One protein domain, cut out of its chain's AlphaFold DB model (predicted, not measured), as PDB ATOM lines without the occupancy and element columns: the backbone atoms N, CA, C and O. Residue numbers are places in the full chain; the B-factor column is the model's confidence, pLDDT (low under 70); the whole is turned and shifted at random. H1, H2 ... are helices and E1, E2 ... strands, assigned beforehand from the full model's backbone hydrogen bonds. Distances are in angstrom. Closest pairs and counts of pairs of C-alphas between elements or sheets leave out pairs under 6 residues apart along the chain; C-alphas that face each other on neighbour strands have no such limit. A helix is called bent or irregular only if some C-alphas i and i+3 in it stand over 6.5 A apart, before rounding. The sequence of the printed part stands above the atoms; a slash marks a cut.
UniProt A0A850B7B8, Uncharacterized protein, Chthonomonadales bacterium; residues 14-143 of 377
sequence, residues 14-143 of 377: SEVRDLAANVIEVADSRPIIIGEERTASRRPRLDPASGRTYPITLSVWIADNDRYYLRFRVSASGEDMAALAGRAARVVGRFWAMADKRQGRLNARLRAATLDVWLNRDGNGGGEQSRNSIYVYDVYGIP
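AT A GLANCE: This is residues 14 to 143 of the 377 residues of an uncharacterized protein of Chthonomonadales bacterium (UniProt A0A850B7B8). A twisted sheet of six strands has the long helix H2 over one face, running along the strands over E2 and E3, and the short helix H1 over the other face by edge strand E1. Its 130 printed residues hold three named helices and six named strands, in the order H1 E1 E2 E3 H2 H3 E4 E5 E6. The sheet, E1 E2 E3 E4 E6 E5, and the class are mixed; the whole is compact, radius of gyration of the C-alphas 14.5 A, spanning 39 by 33 by 27 A.

HOW THE PARTS SIT: H1, residues 14 to 19, lies only just over E1, residues 32 to 36, with 3 C-alphas falling on it; the closest C-alphas, of Leu 19 and Gly 35, are 6.9 A apart. E1, E2, residues 56 to 64, and E3, residues 67 to 76, form a meander, successive antiparallel neighbours in two hairpins; N 35 and O 59 are 3.0 A apart, N 60 and O 72 2.8 A. H2, residues 79 to 106, is on the opposite face from H1, giving three layers, at a height over the sheet of 6.8 A; the closest C-alphas to E3 are Val 74 and Ala 89, 6.0 A. H2 is irregular, C-alphas 102 and 105 being 9.6 A apart, and has a kink of 63 degrees near residue 100. H3, residues 108 to 111, only just touches H2 residues 96 to 100, with 3 pairs of C-alphas within 8 A, the closest Trp 96 and Leu 110, 7.2 A; it only grazes the sheet. E3, H2, H3 and E4, residues 115 to 119, form a strand-helix-strand unit, parallel neighbours with helices between, its crossover left-handed; N 117 and O 73 are 2.7 A apart. E6, residues 133 to 137, is parallel to E4, N 134 to O 116 2.8 A, and forms a hairpin with E5, residues 126 to 130, N 135 to O 128 2.8 A. Every O i to N i+4 pair is within hydrogen-bond range in H1, 20 of 24 in H2; H3 is too short for one.

IN THESE COORDINATES: H1 begins at C-alpha 14, (-26.940, -25.310, 22.333), and E6 ends at C-alpha 137, (-61.093, -22.012, 16.186). From first to last C-alpha E2 is 26.0 A, E3 27.0 A and H2 38.0 A.

THE WHOLE: The C-alphas farthest apart, of Asp 66 and Asn 124, are 41.0 A apart. The printed part has no cut; its long links are H1 to E1 and E1 to E2. Residues 19 to 29 and 37 to 42 are under pLDDT 70.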
ATOM      1  N   SER A  14     -27.172 -26.275  21.250       80.38
ATOM      2  CA  SER A  14     -26.940 -25.310  22.333       80.38
ATOM      3  C   SER A  14     -27.650 -23.989  22.063       80.38
ATOM      4  O   SER A  14     -28.336 -23.489  22.944       80.38
ATOM      5  N   GLU A  15     -27.592 -23.498  20.824       79.75
ATOM      6  CA  GLU A  15     -28.256 -22.256  20.419       79.75
ATOM      7  C   GLU A  15     -29.778 -22.371  20.564       79.75
ATOM      8  O   GLU A  15     -30.427 -21.473  21.093       79.75
ATOM      9  N   VAL A  16     -30.369 -23.511  20.180       77.62
ATOM     10  CA  VAL A  16     -31.809 -23.735  20.393       77.62
ATOM     11  C   VAL A  16     -32.161 -23.827  21.873       77.62
ATOM     12  O   VAL A  16     -33.209 -23.328  22.275       77.62
ATOM     13  N   ARG A  17     -31.309 -24.447  22.698       77.19
ATOM     14  CA  ARG A  17     -31.515 -24.506  24.154       77.19
ATOM     15  C   ARG A  17     -31.484 -23.123  24.794       77.19
ATOM     16  O   ARG A  17     -32.300 -22.864  25.670       77.19
ATOM     17  N   ASP A  18     -30.624 -22.231  24.321       74.75
ATOM     18  CA  ASP A  18     -30.576 -20.849  24.807       74.75
ATOM     19  C   ASP A  18     -31.835 -20.058  24.406       74.75
ATOM     20  O   ASP A  18     -32.314 -19.201  25.156       74.75
ATOM     21  N   LEU A  19     -32.427 -20.394  23.254       68.88
ATOM     22  CA  LEU A  19     -33.678 -19.809  22.764       68.88
ATOM     23  C   LEU A  19     -34.937 -20.408  23.411       68.88
ATOM     24  O   LEU A  19     -35.975 -19.746  23.427       68.88
ATOM     25  N   ALA A  20     -34.870 -21.638  23.933       69.12
ATOM     26  CA  ALA A  20     -36.014 -22.402  24.425       69.12
ATOM     27  C   ALA A  20     -36.005 -22.548  25.954       69.12
ATOM     28  O   ALA A  20     -35.201 -23.273  26.526       69.12
ATOM     29  N   ALA A  21     -36.979 -21.930  26.631       57.66
ATOM     30  CA  ALA A  21     -37.091 -22.000  28.095       57.66
ATOM     31  C   ALA A  21     -37.373 -23.414  28.650       57.66
ATOM     32  O   ALA A  21     -37.100 -23.672  29.818       57.66
ATOM     33  N   ASN A  22     -37.924 -24.314  27.832       59.28
ATOM     34  CA  ASN A  22     -38.186 -25.710  28.164       59.28
ATOM     35  C   ASN A  22     -37.797 -26.569  26.958       59.28
ATOM     36  O   ASN A  22     -37.970 -26.144  25.822       59.28
ATOM     37  N   VAL A  23     -37.272 -27.773  27.181       60.00
ATOM     38  CA  VAL A  23     -36.953 -28.716  26.102       60.00
ATOM     39  C   VAL A  23     -37.710 -30.004  26.355       60.00
ATOM     40  O   VAL A  23     -37.551 -30.615  27.407       60.00
ATOM     41  N   ILE A  24     -38.536 -30.408  25.394       59.69
ATOM     42  CA  ILE A  24     -39.291 -31.660  25.448       59.69
ATOM     43  C   ILE A  24     -38.856 -32.507  24.266       59.69
ATOM     44  O   ILE A  24     -39.287 -32.258  23.143       59.69
ATOM     45  N   GLU A  25     -38.015 -33.499  24.535       62.59
ATOM     46  CA  GLU A  25     -37.554 -34.449  23.527       62.59
ATOM     47  C   GLU A  25     -38.627 -35.517  23.315       62.59
ATOM     48  O   GLU A  25     -39.013 -36.228  24.242       62.59
ATOM     49  N   VAL A  26     -39.134 -35.614  22.088       59.56
ATOM     50  CA  VAL A  26     -40.006 -36.716  21.671       59.56
ATOM     51  C   VAL A  26     -39.107 -37.799  21.077       59.56
ATOM     52  O   VAL A  26     -38.313 -37.513  20.183       59.56
ATOM     53  N   ALA A  27     -39.188 -39.016  21.610       52.69
ATOM     54  CA  ALA A  27     -38.375 -40.142  21.159       52.69
ATOM     55  C   ALA A  27     -38.759 -40.635  19.743       52.69
ATOM     56  O   ALA A  27     -39.814 -40.295  19.209       52.69
ATOM     57  N   ASP A  28     -37.882 -41.475  19.182       54.91
ATOM     58  CA  ASP A  28     -38.116 -42.426  18.077       54.91
ATOM     59  C   ASP A  28     -37.994 -42.002  16.606       54.91
ATOM     60  O   ASP A  28     -38.194 -42.824  15.707       54.91
ATOM     61  N   SER A  29     -37.493 -40.802  16.311       58.59
ATOM     62  CA  SER A  29     -36.812 -40.600  15.017       58.59
ATOM     63  C   SER A  29     -35.870 -39.408  15.008       58.59
ATOM     64  O   SER A  29     -34.760 -39.524  14.491       58.59
ATOM     65  N   ARG A  30     -36.279 -38.276  15.594       73.88
ATOM     66  CA  ARG A  30     -35.470 -37.054  15.674       73.88
ATOM     67  C   ARG A  30     -35.799 -36.253  16.932       73.88
ATOM     68  O   ARG A  30     -36.980 -36.117  17.244       73.88
ATOM     69  N   PRO A  31     -34.801 -35.656  17.606       77.00
ATOM     70  CA  PRO A  31     -35.057 -34.721  18.690       77.00
ATOM     71  C   PRO A  31     -35.956 -33.564  18.243       77.00
ATOM     72  O   PRO A  31     -35.684 -32.880  17.251       77.00
ATOM     73  N   ILE A  32     -37.015 -33.343  19.014       80.31
ATOM     74  CA  ILE A  32     -37.886 -32.172  18.929       80.31
ATOM     75  C   ILE A  32     -37.561 -31.291  20.134       80.31
ATOM     76  O   ILE A  32     -37.344 -31.800  21.229       80.31
ATOM     77  N   ILE A  33     -37.498 -29.977  19.941       79.94
ATOM     78  CA  ILE A  33     -37.342 -28.996  21.014       79.94
ATOM     79  C   ILE A  33     -38.485 -27.992  20.901       79.94
ATOM     80  O   ILE A  33     -38.707 -27.411  19.841       79.94
ATOM     81  N   ILE A  34     -39.216 -27.787  21.996       80.94
ATOM     82  CA  ILE A  34     -40.368 -26.880  22.049       80.94
ATOM     83  C   ILE A  34     -40.089 -25.805  23.082       80.94
ATOM     84  O   ILE A  34     -40.171 -26.078  24.274       80.94
ATOM     85  N   GLY A  35     -39.805 -24.591  22.623       76.56
ATOM     86  CA  GLY A  35     -39.472 -23.456  23.478       76.56
ATOM     87  C   GLY A  35     -40.431 -22.286  23.317       76.56
ATOM     88  O   GLY A  35     -40.972 -22.068  22.239       76.56
ATOM     89  N   GLU A  36     -40.607 -21.496  24.373       74.75
ATOM     90  CA  GLU A  36     -41.151 -20.137  24.249       74.75
ATOM     91  C   GLU A  36     -40.090 -19.241  23.598       74.75
ATOM     92  O   GLU A  36     -38.926 -19.293  23.992       74.75
ATOM     93  N   GLU A  37     -40.470 -18.444  22.598       67.81
ATOM     94  CA  GLU A  37     -39.527 -17.581  21.882       67.81
ATOM     95  C   GLU A  37     -39.025 -16.448  22.796       67.81
ATOM     96  O   GLU A  37     -39.738 -15.485  23.081       67.81
ATOM     97  N   ARG A  38     -37.770 -16.549  23.253       54.09
ATOM     98  CA  ARG A  38     -37.082 -15.507  24.031       54.09
ATOM     99  C   ARG A  38     -36.441 -14.458  23.122       54.09
ATOM    100  O   ARG A  38     -35.227 -14.284  23.129       54.09
ATOM    101  N   THR A  39     -37.217 -13.733  22.325       49.19
ATOM    102  CA  THR A  39     -36.672 -12.476  21.785       49.19
ATOM    103  C   THR A  39     -36.691 -11.412  22.885       49.19
ATOM    104  O   THR A  39     -37.575 -11.405  23.741       49.19
ATOM    105  N   ALA A  40     -35.704 -10.505  22.883       44.62
ATOM    106  CA  ALA A  40     -35.522  -9.449  23.895       44.62
ATOM    107  C   ALA A  40     -36.737  -8.505  24.064       44.62
ATOM    108  O   ALA A  40     -36.770  -7.673  24.966       44.62
ATOM    109  N   SER A  41     -37.765  -8.659  23.229       45.78
ATOM    110  CA  SER A  41     -39.098  -8.133  23.468       45.78
ATOM    111  C   SER A  41     -40.115  -9.257  23.276       45.78
ATOM    112  O   SER A  41     -40.298  -9.700  22.145       45.78
ATOM    113  N   ARG A  42     -40.805  -9.672  24.347       64.94
ATOM    114  CA  ARG A  42     -42.044 -10.477  24.318       64.94
ATOM    115  C   ARG A  42     -43.156  -9.728  23.570       64.94
ATOM    116  O   ARG A  42     -44.138  -9.290  24.161       64.94
ATOM    117  N   ARG A  43     -42.962  -9.455  22.284       80.06
ATOM    118  CA  ARG A  43     -43.964  -8.786  21.464       80.06
ATOM    119  C   ARG A  43     -44.979  -9.840  21.047       80.06
ATOM    120  O   ARG A  43     -44.569 -10.855  20.484       80.06
ATOM    121  N   PRO A  44     -46.277  -9.607  21.299       86.75
ATOM    122  CA  PRO A  44     -47.324 -10.441  20.740       86.75
ATOM    123  C   PRO A  44     -47.131 -10.591  19.232       86.75
ATOM    124  O   PRO A  44     -46.788  -9.627  18.540       86.75
ATOM    125  N   ARG A  45     -47.352 -11.800  18.719       92.75
ATOM    126  CA  ARG A  45     -47.282 -12.057  17.280       92.75
ATOM    127  C   ARG A  45     -48.560 -11.559  16.614       92.75
ATOM    128  O   ARG A  45     -49.638 -11.716  17.179       92.75
ATOM    129  N   LEU A  46     -48.441 -10.985  15.423       94.31
ATOM    130  CA  LEU A  46     -49.585 -10.608  14.596       94.31
ATOM    131  C   LEU A  46     -49.863 -11.705  13.571       94.31
ATOM    132  O   LEU A  46     -48.950 -12.115  12.852       94.31
ATOM    133  N   ASP A  47     -51.109 -12.162  13.497       94.62
ATOM    134  CA  ASP A  47     -51.572 -12.993  12.388       94.62
ATOM    135  C   ASP A  47     -51.623 -12.150  11.105       94.62
ATOM    136  O   ASP A  47     -52.334 -11.143  11.074       94.62
ATOM    137  N   PRO A  48     -50.892 -12.523  10.039       92.38
ATOM    138  CA  PRO A  48     -50.868 -11.749   8.804       92.38
ATOM    139  C   PRO A  48     -52.218 -11.709   8.075       92.38
ATOM    140  O   PRO A  48     -52.417 -10.807   7.264       92.38
ATOM    141  N   ALA A  49     -53.122 -12.665   8.321       92.56
ATOM    142  CA  ALA A  49     -54.425 -12.704   7.660       92.56
ATOM    143  C   ALA A  49     -55.445 -11.774   8.334       92.56
ATOM    144  O   ALA A  49     -56.085 -10.974   7.653       92.56
ATOM    145  N   SER A  50     -55.586 -11.857   9.661       93.56
ATOM    146  CA  SER A  50     -56.590 -11.086  10.413       93.56
ATOM    147  C   SER A  50     -56.056  -9.819  11.093       93.56
ATOM    148  O   SER A  50     -56.839  -8.972  11.516       93.56
ATOM    149  N   GLY A  51     -54.736  -9.689  11.255       95.00
ATOM    150  CA  GLY A  51     -54.110  -8.644  12.070       95.00
ATOM    151  C   GLY A  51     -54.243  -8.862  13.583       95.00
ATOM    152  O   GLY A  51     -53.837  -8.000  14.362       95.00
ATOM    153  N   ARG A  52     -54.806  -9.994  14.026       95.25
ATOM    154  CA  ARG A  52     -55.010 -10.302  15.447       95.25
ATOM    155  C   ARG A  52     -53.685 -10.528  16.178       95.25
ATOM    156  O   ARG A  52     -52.754 -11.110  15.625       95.25
ATOM    157  N   THR A  53     -53.614 -10.101  17.438       95.19
ATOM    158  CA  THR A  53     -52.454 -10.287  18.319       95.19
ATOM    159  C   THR A  53     -52.535 -11.588  19.118       95.19
ATOM    160  O   THR A  53     -53.587 -11.958  19.632       95.19
ATOM    161  N   TYR A  54     -51.393 -12.259  19.270       95.44
ATOM    162  CA  TYR A  54     -51.250 -13.510  20.011       95.44
ATOM    163  C   TYR A  54     -50.154 -13.346  21.069       95.44
ATOM    164  O   TYR A  54     -48.970 -13.290  20.708       95.44
ATOM    165  N   PRO A  55     -50.513 -13.217  22.362       93.56
ATOM    166  CA  PRO A  55     -49.549 -12.957  23.433       93.56
ATOM    167  C   PRO A  55     -48.604 -14.133  23.700       93.56
ATOM    168  O   PRO A  55     -47.487 -13.920  24.163       93.56
ATOM    169  N   ILE A  56     -49.018 -15.363  23.378       92.81
ATOM    170  CA  ILE A  56     -48.202 -16.569  23.542       92.81
ATOM    171  C   ILE A  56     -47.777 -17.080  22.172       92.81
ATOM    172  O   ILE A  56     -48.615 -17.238  21.287       92.81
ATOM    173  N   THR A  57     -46.487 -17.371  22.003       93.94
ATOM    174  CA  THR A  57     -45.951 -18.070  20.828       93.94
ATOM    175  C   THR A  57     -44.875 -19.063  21.254       93.94
ATOM    176  O   THR A  57     -43.894 -18.706  21.907       93.94
ATOM    177  N   LEU A  58     -45.066 -20.321  20.867       92.44
ATOM    178  CA  LEU A  58     -44.113 -21.405  21.065       92.44
ATOM    179  C   LEU A  58     -43.467 -21.765  19.733       92.44
ATOM    180  O   LEU A  58     -44.152 -21.908  18.727       92.44
ATOM    181  N   SER A  59     -42.155 -21.952  19.734       92.50
ATOM    182  CA  SER A  59     -41.379 -22.403  18.585       92.50
ATOM    183  C   SER A  59     -41.072 -23.892  18.702       92.50
ATOM    184  O   SER A  59     -40.571 -24.352  19.730       92.50
ATOM    185  N   VAL A  60     -41.355 -24.641  17.637       92.62
ATOM    186  CA  VAL A  60     -41.062 -26.074  17.524       92.62
ATOM    187  C   VAL A  60     -39.889 -26.259  16.572       92.62
ATOM    188  O   VAL A  60     -40.016 -26.116  15.350       92.62
ATOM    189  N   TRP A  61     -38.743 -26.586  17.152       91.19
ATOM    190  CA  TRP A  61     -37.492 -26.851  16.460       91.19
ATOM    191  C   TRP A  61     -37.301 -28.354  16.309       91.19
ATOM    192  O   TRP A  61     -37.478 -29.105  17.266       91.19
ATOM    193  N   ILE A  62     -36.931 -28.804  15.114       88.94
ATOM    194  CA  ILE A  62     -36.734 -30.227  14.832       88.94
ATOM    195  C   ILE A  62     -35.337 -30.439  14.262       88.94
ATOM    196  O   ILE A  62     -34.922 -29.719  13.349       88.94
ATOM    197  N   ALA A  63     -34.627 -31.430  14.801       87.44
ATOM    198  CA  ALA A  63     -33.299 -31.802  14.334       87.44
ATOM    199  C   ALA A  63     -33.334 -32.360  12.893       87.44
ATOM    200  O   ALA A  63     -34.192 -33.166  12.534       87.44
ATOM    201  N   ASP A  64     -32.384 -31.967  12.050       84.12
ATOM    202  CA  ASP A  64     -32.147 -32.492  10.705       84.12
ATOM    203  C   ASP A  64     -30.667 -32.340  10.333       84.12
ATOM    204  O   ASP A  64     -30.180 -31.226  10.193       84.12
ATOM    205  N   ASN A  65     -29.953 -33.458  10.150       82.94
ATOM    206  CA  ASN A  65     -28.503 -33.488   9.888       82.94
ATOM    207  C   ASN A  65     -27.720 -32.616  10.893       82.94
ATOM    208  O   ASN A  65     -27.089 -31.635  10.510       82.94
ATOM    209  N   ASP A  66     -27.850 -32.945  12.181       82.81
ATOM    210  CA  ASP A  66     -27.179 -32.299  13.325       82.81
ATOM    211  C   ASP A  66     -27.551 -30.835  13.612       82.81
ATOM    212  O   ASP A  66     -27.219 -30.319  14.675       82.81
ATOM    213  N   ARG A  67     -28.342 -30.192  12.747       88.00
ATOM    214  CA  ARG A  67     -28.859 -28.833  12.962       88.00
ATOM    215  C   ARG A  67     -30.340 -28.852  13.310       88.00
ATOM    216  O   ARG A  67     -31.062 -29.776  12.958       88.00
ATOM    217  N   TYR A  68     -30.826 -27.815  13.970       89.19
ATOM    218  CA  TYR A  68     -32.227 -27.650  14.332       89.19
ATOM    219  C   TYR A  68     -32.881 -26.590  13.462       89.19
ATOM    220  O   TYR A  68     -32.380 -25.478  13.311       89.19
ATOM    221  N   TYR A  69     -34.048 -26.928  12.926       90.81
ATOM    222  CA  TYR A  69     -34.810 -26.049  12.052       90.81
ATOM    223  C   TYR A  69     -36.154 -25.728  12.679       90.81
ATOM    224  O   TYR A  69     -36.847 -26.624  13.166       90.81
ATOM    225  N   LEU A  70     -36.547 -24.460  12.617       92.31
ATOM    226  CA  LEU A  70     -37.867 -24.029  13.041       92.31
ATOM    227  C   LEU A  70     -38.921 -24.552  12.063       92.31
ATOM    228  O   LEU A  70     -39.033 -24.072  10.931       92.31
ATOM    229  N   ARG A  71     -39.699 -25.545  12.497       93.44
ATOM    230  CA  ARG A  71     -40.745 -26.159  11.669       93.44
ATOM    231  C   ARG A  71     -42.119 -25.597  11.961       93.44
ATOM    232  O   ARG A  71     -42.878 -25.409  11.016       93.44
ATOM    233  N   PHE A  72     -42.401 -25.259  13.218       95.44
ATOM    234  CA  PHE A  72     -43.687 -24.679  13.589       95.44
ATOM    235  C   PHE A  72     -43.537 -23.493  14.532       95.44
ATOM    236  O   PHE A  72     -42.647 -23.482  15.385       95.44
ATOM    237  N   ARG A  73     -44.463 -22.540  14.431       96.12
ATOM    238  CA  ARG A  73     -44.818 -21.655  15.544       96.12
ATOM    239  C   ARG A  73     -46.255 -21.919  15.939       96.12
ATOM    240  O   ARG A  73     -47.119 -21.935  15.077       96.12
ATOM    241  N   VAL A  74     -46.507 -22.102  17.226       97.00
ATOM    242  CA  VAL A  74     -47.852 -22.270  17.773       97.00
ATOM    243  C   VAL A  74     -48.178 -21.064  18.631       97.00
ATOM    244  O   VAL A  74     -47.581 -20.869  19.690       97.00
ATOM    245  N   SER A  75     -49.110 -20.250  18.159       96.94
ATOM    246  CA  SER A  75     -49.518 -18.997  18.776       96.94
ATOM    247  C   SER A  75     -50.917 -19.126  19.372       96.94
ATOM    248  O   SER A  75     -51.800 -19.724  18.763       96.94
ATOM    249  N   ALA A  76     -51.137 -18.562  20.562       96.94
ATOM    250  CA  ALA A  76     -52.429 -18.619  21.248       96.94
ATOM    251  C   ALA A  76     -52.965 -17.228  21.591       96.94
ATOM    252  O   ALA A  76     -52.205 -16.344  21.985       96.94
ATOM    253  N   SER A  77     -54.273 -17.046  21.397       96.12
ATOM    254  CA  SER A  77     -54.964 -15.752  21.516       96.12
ATOM    255  C   SER A  77     -55.126 -15.252  22.960       96.12
ATOM    256  O   SER A  77     -55.439 -14.081  23.162       96.12
ATOM    257  N   GLY A  78     -54.866 -16.092  23.968       93.50
ATOM    258  CA  GLY A  78     -54.864 -15.724  25.387       93.50
ATOM    259  C   GLY A  78     -53.729 -16.388  26.170       93.50
ATOM    260  O   GLY A  78     -53.217 -17.434  25.775       93.50
ATOM    261  N   GLU A  79     -53.322 -15.782  27.287       92.00
ATOM    262  CA  GLU A  79     -52.228 -16.297  28.132       92.00
ATOM    263  C   GLU A  79     -52.585 -17.607  28.852       92.00
ATOM    264  O   GLU A  79     -51.758 -18.509  28.981       92.00
ATOM    265  N   ASP A  80     -53.843 -17.759  29.251       94.19
ATOM    266  CA  ASP A  80     -54.410 -18.984  29.830       94.19
ATOM    267  C   ASP A  80     -54.375 -20.194  28.880       94.19
ATOM    268  O   ASP A  80     -54.462 -21.342  29.319       94.19
ATOM    269  N   MET A  81     -54.202 -19.962  27.578       94.88
ATOM    270  CA  MET A  81     -54.067 -21.009  26.568       94.88
ATOM    271  C   MET A  81     -52.635 -21.547  26.453       94.88
ATOM    272  O   MET A  81     -52.400 -22.451  25.652       94.88
ATOM    273  N   ALA A  82     -51.665 -21.054  27.232       92.25
ATOM    274  CA  ALA A  82     -50.264 -21.469  27.119       92.25
ATOM    275  C   ALA A  82     -50.065 -22.992  27.252       92.25
ATOM    276  O   ALA A  82     -49.343 -23.605  26.462       92.25
ATOM    277  N   ALA A  83     -50.758 -23.632  28.201       92.31
ATOM    278  CA  ALA A  83     -50.699 -25.084  28.372       92.31
ATOM    279  C   ALA A  83     -51.263 -25.834  27.152       92.31
ATOM    280  O   ALA A  83     -50.695 -26.840  26.714       92.31
ATOM    281  N   LEU A  84     -52.359 -25.326  26.580       95.12
ATOM    282  CA  LEU A  84     -52.981 -25.888  25.386       95.12
ATOM    283  C   LEU A  84     -52.085 -25.715  24.151       95.12
ATOM    284  O   LEU A  84     -51.885 -26.678  23.414       95.12
ATOM    285  N   ALA A  85     -51.476 -24.541  23.975       95.06
ATOM    286  CA  ALA A  85     -50.493 -24.285  22.925       95.06
ATOM    287  C   ALA A  85     -49.307 -25.252  23.022       95.06
ATOM    288  O   ALA A  85     -48.885 -25.819  22.017       95.06
ATOM    289  N   GLY A  86     -48.819 -25.512  24.240       92.81
ATOM    290  CA  GLY A  86     -47.759 -26.490  24.482       92.81
ATOM    291  C   GLY A  86     -48.155 -27.914  24.090       92.81
ATOM    292  O   GLY A  86     -47.334 -28.652  23.543       92.81
ATOM    293  N   ARG A  87     -49.413 -28.307  24.328       94.44
ATOM    294  CA  ARG A  87     -49.951 -29.595  23.862       94.44
ATOM    295  C   ARG A  87     -50.046 -29.651  22.335       94.44
ATOM    296  O   ARG A  87     -49.509 -30.587  21.747       94.44
ATOM    297  N   ALA A  88     -50.636 -28.642  21.694       96.12
ATOM    298  CA  ALA A  88     -50.745 -28.577  20.235       96.12
ATOM    299  C   ALA A  88     -49.364 -28.616  19.553       96.12
ATOM    300  O   ALA A  88     -49.164 -29.393  18.623       96.12
ATOM    301  N   ALA A  89     -48.384 -27.871  20.080       94.94
ATOM    302  CA  ALA A  89     -46.995 -27.876  19.620       94.94
ATOM    303  C   ALA A  89     -46.355 -29.275  19.642       94.94
ATOM    304  O   ALA A  89     -45.680 -29.662  18.686       94.94
ATOM    305  N   ARG A  90     -46.598 -30.059  20.702       92.19
ATOM    306  CA  ARG A  90     -46.127 -31.452  20.797       92.19
ATOM    307  C   ARG A  90     -46.768 -32.346  19.740       92.19
ATOM    308  O   ARG A  90     -46.063 -33.141  19.122       92.19
ATOM    309  N   VAL A  91     -48.073 -32.201  19.516       94.44
ATOM    310  CA  VAL A  91     -48.809 -33.001  18.526       94.44
ATOM    311  C   VAL A  91     -48.321 -32.719  17.108       94.44
ATOM    312  O   VAL A  91     -47.907 -33.651  16.422       94.44
ATOM    313  N   VAL A  92     -48.279 -31.453  16.679       95.56
ATOM    314  CA  VAL A  92     -47.844 -31.113  15.310       95.56
ATOM    315  C   VAL A  92     -46.381 -31.487  15.063       95.56
ATOM    316  O   VAL A  92     -46.049 -32.012  14.000       95.56
ATOM    317  N   GLY A  93     -45.513 -31.320  16.070       92.94
ATOM    318  CA  GLY A  93     -44.128 -31.787  16.009       92.94
ATOM    319  C   GLY A  93     -44.036 -33.307  15.828       92.94
ATOM    320  O   GLY A  93     -43.264 -33.783  14.993       92.94
ATOM    321  N   ARG A  94     -44.856 -34.079  16.552       92.50
ATOM    322  CA  ARG A  94     -44.906 -35.541  16.405       92.50
ATOM    323  C   ARG A  94     -45.428 -35.967  15.039       92.50
ATOM    324  O   ARG A  94     -44.829 -36.843  14.417       92.50
ATOM    325  N   PHE A  95     -46.511 -35.365  14.554       94.81
ATOM    326  CA  PHE A  95     -47.048 -35.673  13.226       94.81
ATOM    327  C   PHE A  95     -46.019 -35.397  12.129       94.81
ATOM    328  O   PHE A  95     -45.820 -36.238  11.249       94.81
ATOM    329  N   TRP A  96     -45.273 -34.296  12.239       93.19
ATOM    330  CA  TRP A  96     -44.136 -34.029  11.360       93.19
ATOM    331  C   TRP A  96     -43.074 -35.130  11.438       93.19
ATOM    332  O   TRP A  96     -42.650 -35.641  10.403       93.19
ATOM    333  N   ALA A  97     -42.664 -35.535  12.644       90.44
ATOM    334  CA  ALA A  97     -41.639 -36.565  12.830       90.44
ATOM    335  C   ALA A  97     -42.073 -37.930  12.272       90.44
ATOM    336  O   ALA A  97     -41.261 -38.646  11.683       90.44
ATOM    337  N   MET A  98     -43.359 -38.275  12.393       92.31
ATOM    338  CA  MET A  98     -43.919 -39.484  11.788       92.31
ATOM    339  C   MET A  98     -43.952 -39.402  10.263       92.31
ATOM    340  O   MET A  98     -43.569 -40.374   9.606       92.31
ATOM    341  N   ALA A  99     -44.359 -38.261   9.695       93.38
ATOM    342  CA  ALA A  99     -44.295 -38.039   8.253       93.38
ATOM    343  C   ALA A  99     -42.856 -38.147   7.742       93.38
ATOM    344  O   ALA A  99     -42.615 -38.850   6.766       93.38
ATOM    345  N   ASP A 100     -41.881 -37.535   8.415       91.94
ATOM    346  CA  ASP A 100     -40.479 -37.623   8.010       91.94
ATOM    347  C   ASP A 100     -39.921 -39.051   8.126       91.94
ATOM    348  O   ASP A 100     -39.302 -39.533   7.180       91.94
ATOM    349  N   LYS A 101     -40.216 -39.783   9.211       90.25
ATOM    350  CA  LYS A 101     -39.832 -41.203   9.368       90.25
ATOM    351  C   LYS A 101     -40.325 -42.061   8.195       90.25
ATOM    352  O   LYS A 101     -39.626 -42.964   7.739       90.25
ATOM    353  N   ARG A 102     -41.536 -41.788   7.706       92.00
ATOM    354  CA  ARG A 102     -42.254 -42.637   6.743       92.00
ATOM    355  C   ARG A 102     -42.063 -42.210   5.286       92.00
ATOM    356  O   ARG A 102     -41.962 -43.058   4.400       92.00
ATOM    357  N   GLN A 103     -41.977 -40.910   5.033       90.38
ATOM    358  CA  GLN A 103     -41.903 -40.311   3.697       90.38
ATOM    359  C   GLN A 103     -40.529 -39.689   3.411       90.38
ATOM    360  O   GLN A 103     -40.081 -39.661   2.262       90.38
ATOM    361  N   GLY A 104     -39.827 -39.231   4.447       87.62
ATOM    362  CA  GLY A 104     -38.496 -38.639   4.362       87.62
ATOM    363  C   GLY A 104     -38.415 -37.487   3.366       87.62
ATOM    364  O   GLY A 104     -39.326 -36.670   3.236       87.62
ATOM    365  N   ARG A 105     -37.311 -37.440   2.614       85.50
ATOM    366  CA  ARG A 105     -37.048 -36.400   1.605       85.50
ATOM    367  C   ARG A 105     -37.988 -36.442   0.394       85.50
ATOM    368  O   ARG A 105     -37.956 -35.507  -0.396       85.50
ATOM    369  N   LEU A 106     -38.810 -37.486   0.242       84.69
ATOM    370  CA  LEU A 106     -39.797 -37.539  -0.839       84.69
ATOM    371  C   LEU A 106     -40.922 -36.518  -0.627       84.69
ATOM    372  O   LEU A 106     -41.483 -36.032  -1.602       84.69
ATOM    373  N   ASN A 107     -41.209 -36.145   0.626       85.44
ATOM    374  CA  ASN A 107     -42.140 -35.065   0.920       85.44
ATOM    375  C   ASN A 107     -41.383 -33.732   1.042       85.44
ATOM    376  O   ASN A 107     -40.884 -33.364   2.109       85.44
ATOM    377  N   ALA A 108     -41.308 -32.995  -0.066       84.19
ATOM    378  CA  ALA A 108     -40.629 -31.701  -0.118       84.19
ATOM    379  C   ALA A 108     -41.258 -30.649   0.820       84.19
ATOM    380  O   ALA A 108     -40.550 -29.772   1.320       84.19
ATOM    381  N   ARG A 109     -42.566 -30.746   1.112       84.62
ATOM    382  CA  ARG A 109     -43.277 -29.769   1.954       84.62
ATOM    383  C   ARG A 109     -42.850 -29.810   3.417       84.62
ATOM    384  O   ARG A 109     -42.850 -28.763   4.054       84.62
ATOM    385  N   LEU A 110     -42.363 -30.950   3.922       82.62
ATOM    386  CA  LEU A 110     -41.803 -31.052   5.282       82.62
ATOM    387  C   LEU A 110     -40.693 -30.026   5.560       82.62
ATOM    388  O   LEU A 110     -40.420 -29.711   6.719       82.62
ATOM    389  N   ARG A 111     -40.023 -29.543   4.506       84.38
ATOM    390  CA  ARG A 111     -38.856 -28.658   4.589       84.38
ATOM    391  C   ARG A 111     -39.042 -27.325   3.865       84.38
ATOM    392  O   ARG A 111     -38.084 -26.564   3.802       84.38
ATOM    393  N   ALA A 112     -40.232 -27.048   3.332       82.44
ATOM    394  CA  ALA A 112     -40.460 -25.895   2.464       82.44
ATOM    395  C   ALA A 112     -40.476 -24.562   3.227       82.44
ATOM    396  O   ALA A 112     -39.864 -23.595   2.785       82.44
ATOM    397  N   ALA A 113     -41.170 -24.508   4.366       88.31
ATOM    398  CA  ALA A 113     -41.281 -23.308   5.186       88.31
ATOM    399  C   ALA A 113     -41.606 -23.666   6.642       88.31
ATOM    400  O   ALA A 113     -41.953 -24.805   6.957       88.31
ATOM    401  N   THR A 114     -41.500 -22.677   7.527       93.94
ATOM    402  CA  THR A 114     -42.112 -22.746   8.855       93.94
ATOM    403  C   THR A 114     -43.631 -22.638   8.722       93.94
ATOM    404  O   THR A 114     -44.119 -21.754   8.017       93.94
ATOM    405  N   LEU A 115     -44.362 -23.521   9.402       95.88
ATOM    406  CA  LEU A 115     -45.821 -23.515   9.462       95.88
ATOM    407  C   LEU A 115     -46.293 -22.798  10.734       95.88
ATOM    408  O   LEU A 115     -45.879 -23.146  11.840       95.88
ATOM    409  N   ASP A 116     -47.162 -21.806  10.588       97.50
ATOM    410  CA  ASP A 116     -47.766 -21.120  11.729       97.50
ATOM    411  C   ASP A 116     -49.079 -21.810  12.132       97.50
ATOM    412  O   ASP A 116     -49.882 -22.175  11.283       97.50
ATOM    413  N   VAL A 117     -49.301 -22.006  13.427       98.12
ATOM    414  CA  VAL A 117     -50.511 -22.608  13.995       98.12
ATOM    415  C   VAL A 117     -51.129 -21.605  14.958       98.12
ATOM    416  O   VAL A 117     -50.503 -21.232  15.949       98.12
ATOM    417  N   TRP A 118     -52.352 -21.171  14.682       98.25
ATOM    418  CA  TRP A 118     -53.038 -20.104  15.400       98.25
ATOM    419  C   TRP A 118     -54.228 -20.663  16.176       98.25
ATOM    420  O   TRP A 118     -55.186 -21.161  15.588       98.25
ATOM    421  N   LEU A 119     -54.172 -20.582  17.504       98.31
ATOM    422  CA  LEU A 119     -55.215 -21.073  18.401       98.31
ATOM    423  C   LEU A 119     -56.139 -19.924  18.828       98.31
ATOM    424  O   LEU A 119     -55.734 -19.007  19.557       98.31
ATOM    425  N   ASN A 120     -57.395 -19.997  18.398       97.75
ATOM    426  CA  ASN A 120     -58.418 -18.975  18.582       97.75
ATOM    427  C   ASN A 120     -59.500 -19.439  19.560       97.75
ATOM    428  O   ASN A 120     -59.981 -20.567  19.490       97.75
ATOM    429  N   ARG A 121     -59.897 -18.558  20.480       95.94
ATOM    430  CA  ARG A 121     -60.995 -18.846  21.417       95.94
ATOM    431  C   ARG A 121     -62.375 -18.829  20.769       95.94
ATOM    432  O   ARG A 121     -63.290 -19.452  21.277       95.94
ATOM    433  N   ASP A 122     -62.517 -18.050  19.717       94.38
ATOM    434  CA  ASP A 122     -63.742 -17.729  19.002       94.38
ATOM    435  C   ASP A 122     -63.636 -18.179  17.540       94.38
ATOM    436  O   ASP A 122     -62.589 -18.654  17.092       94.38
ATOM    437  N   GLY A 123     -64.736 -18.023  16.806       92.62
ATOM    438  CA  GLY A 123     -64.914 -18.552  15.455       92.62
ATOM    439  C   GLY A 123     -65.815 -19.785  15.443       92.62
ATOM    440  O   GLY A 123     -66.293 -20.232  16.484       92.62
ATOM    441  N   ASN A 124     -66.072 -20.317  14.250       90.44
ATOM    442  CA  ASN A 124     -66.795 -21.578  14.112       90.44
ATOM    443  C   ASN A 124     -65.840 -22.719  14.459       90.44
ATOM    444  O   ASN A 124     -64.750 -22.772  13.894       90.44
ATOM    445  N   GLY A 125     -66.239 -23.612  15.365       91.31
ATOM    446  CA  GLY A 125     -65.377 -24.707  15.805       91.31
ATOM    447  C   GLY A 125     -64.852 -25.560  14.652       91.31
ATOM    448  O   GLY A 125     -65.586 -25.885  13.718       91.31
ATOM    449  N   GLY A 126     -63.569 -25.911  14.738       92.94
ATOM    450  CA  GLY A 126     -62.861 -26.680  13.720       92.94
ATOM    451  C   GLY A 126     -61.490 -26.103  13.386       92.94
ATOM    452  O   GLY A 126     -60.939 -25.274  14.117       92.94
ATOM    453  N   GLY A 127     -60.934 -26.581  12.276       95.06
ATOM    454  CA  GLY A 127     -59.667 -26.129  11.731       95.06
ATOM    455  C   GLY A 127     -59.825 -25.498  10.350       95.06
ATOM    456  O   GLY A 127     -60.828 -25.697   9.666       95.06
ATOM    457  N   GLU A 128     -58.836 -24.701   9.963       95.94
ATOM    458  CA  GLU A 128     -58.696 -24.191   8.605       95.94
ATOM    459  C   GLU A 128     -57.217 -24.068   8.234       95.94
ATOM    460  O   GLU A 128     -56.430 -23.395   8.908       95.94
ATOM    461  N   GLN A 129     -56.835 -24.663   7.110       95.69
ATOM    462  CA  GLN A 129     -55.511 -24.523   6.532       95.69
ATOM    463  C   GLN A 129     -55.521 -23.447   5.439       95.69
ATOM    464  O   GLN A 129     -56.221 -23.560   4.435       95.69
ATOM    465  N   SER A 130     -54.674 -22.423   5.587       94.19
ATOM    466  CA  SER A 130     -54.445 -21.407   4.555       94.19
ATOM    467  C   SER A 130     -52.953 -21.121   4.372       94.19
ATOM    468  O   SER A 130     -52.260 -20.686   5.289       94.19
ATOM    469  N   ARG A 131     -52.424 -21.355   3.163       92.25
ATOM    470  CA  ARG A 131     -50.999 -21.160   2.808       92.25
ATOM    471  C   ARG A 131     -50.027 -21.877   3.765       92.25
ATOM    472  O   ARG A 131     -49.977 -23.098   3.759       92.25
ATOM    473  N   ASN A 132     -49.245 -21.131   4.549       94.94
ATOM    474  CA  ASN A 132     -48.332 -21.641   5.580       94.94
ATOM    475  C   ASN A 132     -48.909 -21.384   6.978       94.94
ATOM    476  O   ASN A 132     -48.174 -21.098   7.925       94.94
ATOM    477  N   SER A 133     -50.229 -21.453   7.110       97.00
ATOM    478  CA  SER A 133     -50.919 -21.306   8.377       97.00
ATOM    479  C   SER A 133     -51.993 -22.373   8.549       97.00
ATOM    480  O   SER A 133     -52.626 -22.805   7.584       97.00
ATOM    481  N   ILE A 134     -52.156 -22.793   9.796       98.06
ATOM    482  CA  ILE A 134     -53.260 -23.590  10.312       98.06
ATOM    483  C   ILE A 134     -53.940 -22.736  11.373       98.06
ATOM    484  O   ILE A 134     -53.279 -22.233  12.280       98.06
ATOM    485  N   TYR A 135     -55.247 -22.587  11.285       98.25
ATOM    486  CA  TYR A 135     -56.073 -21.937  12.287       98.25
ATOM    487  C   TYR A 135     -56.910 -23.009  12.971       98.25
ATOM    488  O   TYR A 135     -57.468 -23.869  12.303       98.25
ATOM    489  N   VAL A 136     -56.975 -22.978  14.299       98.12
ATOM    490  CA  VAL A 136     -57.901 -23.799  15.083       98.12
ATOM    491  C   VAL A 136     -58.784 -22.845  15.868       98.12
ATOM    492  O   VAL A 136     -58.275 -22.037  16.651       98.12
ATOM    493  N   TYR A 137     -60.086 -22.909  15.623       97.56
ATOM    494  CA  TYR A 137     -61.093 -22.012  16.186       97.56
ATOM    495  C   TYR A 137     -61.929 -22.714  17.250       97.56
ATOM    496  O   TYR A 137     -62.013 -23.941  17.267       97.56
ATOM    497  N   ASP A 138     -62.535 -21.915  18.133       96.62
ATOM    498  CA  ASP A 138     -63.304 -22.392  19.291       96.62
ATOM    499  C   ASP A 138     -62.598 -23.535  20.038       96.62
ATOM    500  O   ASP A 138     -63.116 -24.632  20.254       96.62
ATOM    501  N   VAL A 139     -61.346 -23.286  20.421       96.50
ATOM    502  CA  VAL A 139     -60.488 -24.315  21.019       96.50
ATOM    503  C   VAL A 139     -61.046 -24.931  22.312       96.50
ATOM    504  O   VAL A 139     -60.666 -26.038  22.689       96.50
ATOM    505  N   TYR A 140     -61.943 -24.240  23.014       95.56
ATOM    506  CA  TYR A 140     -62.590 -24.762  24.219       95.56
ATOM    507  C   TYR A 140     -63.901 -25.500  23.918       95.56
ATOM    508  O   TYR A 140     -64.365 -26.252  24.773       95.56
ATOM    509  N   GLY A 141     -64.467 -25.322  22.721       94.56
ATOM    510  CA  GLY A 141     -65.623 -26.064  22.225       94.56
ATOM    511  C   GLY A 141     -65.285 -27.427  21.612       94.56
ATOM    512  O   GLY A 141     -66.197 -28.224  21.392       94.56
ATOM    513  N   ILE A 142     -64.004 -27.744  21.369       93.38
ATOM    514  CA  ILE A 142     -63.593 -29.073  20.885       93.38
ATOM    515  C   ILE A 142     -63.877 -30.124  21.978       93.38
ATOM    516  O   ILE A 142     -63.258 -30.079  23.047       93.38
ATOM    517  N   PRO A 143     -64.789 -31.086  21.737       89.88
ATOM    518  CA  PRO A 143     -65.450 -31.827  22.811       89.88
ATOM    519  C   PRO A 143     -64.599 -32.942  23.428       89.88
ATOM    520  O   PRO A 143     -64.847 -33.332  24.569       89.88
TER     521      PRO A 143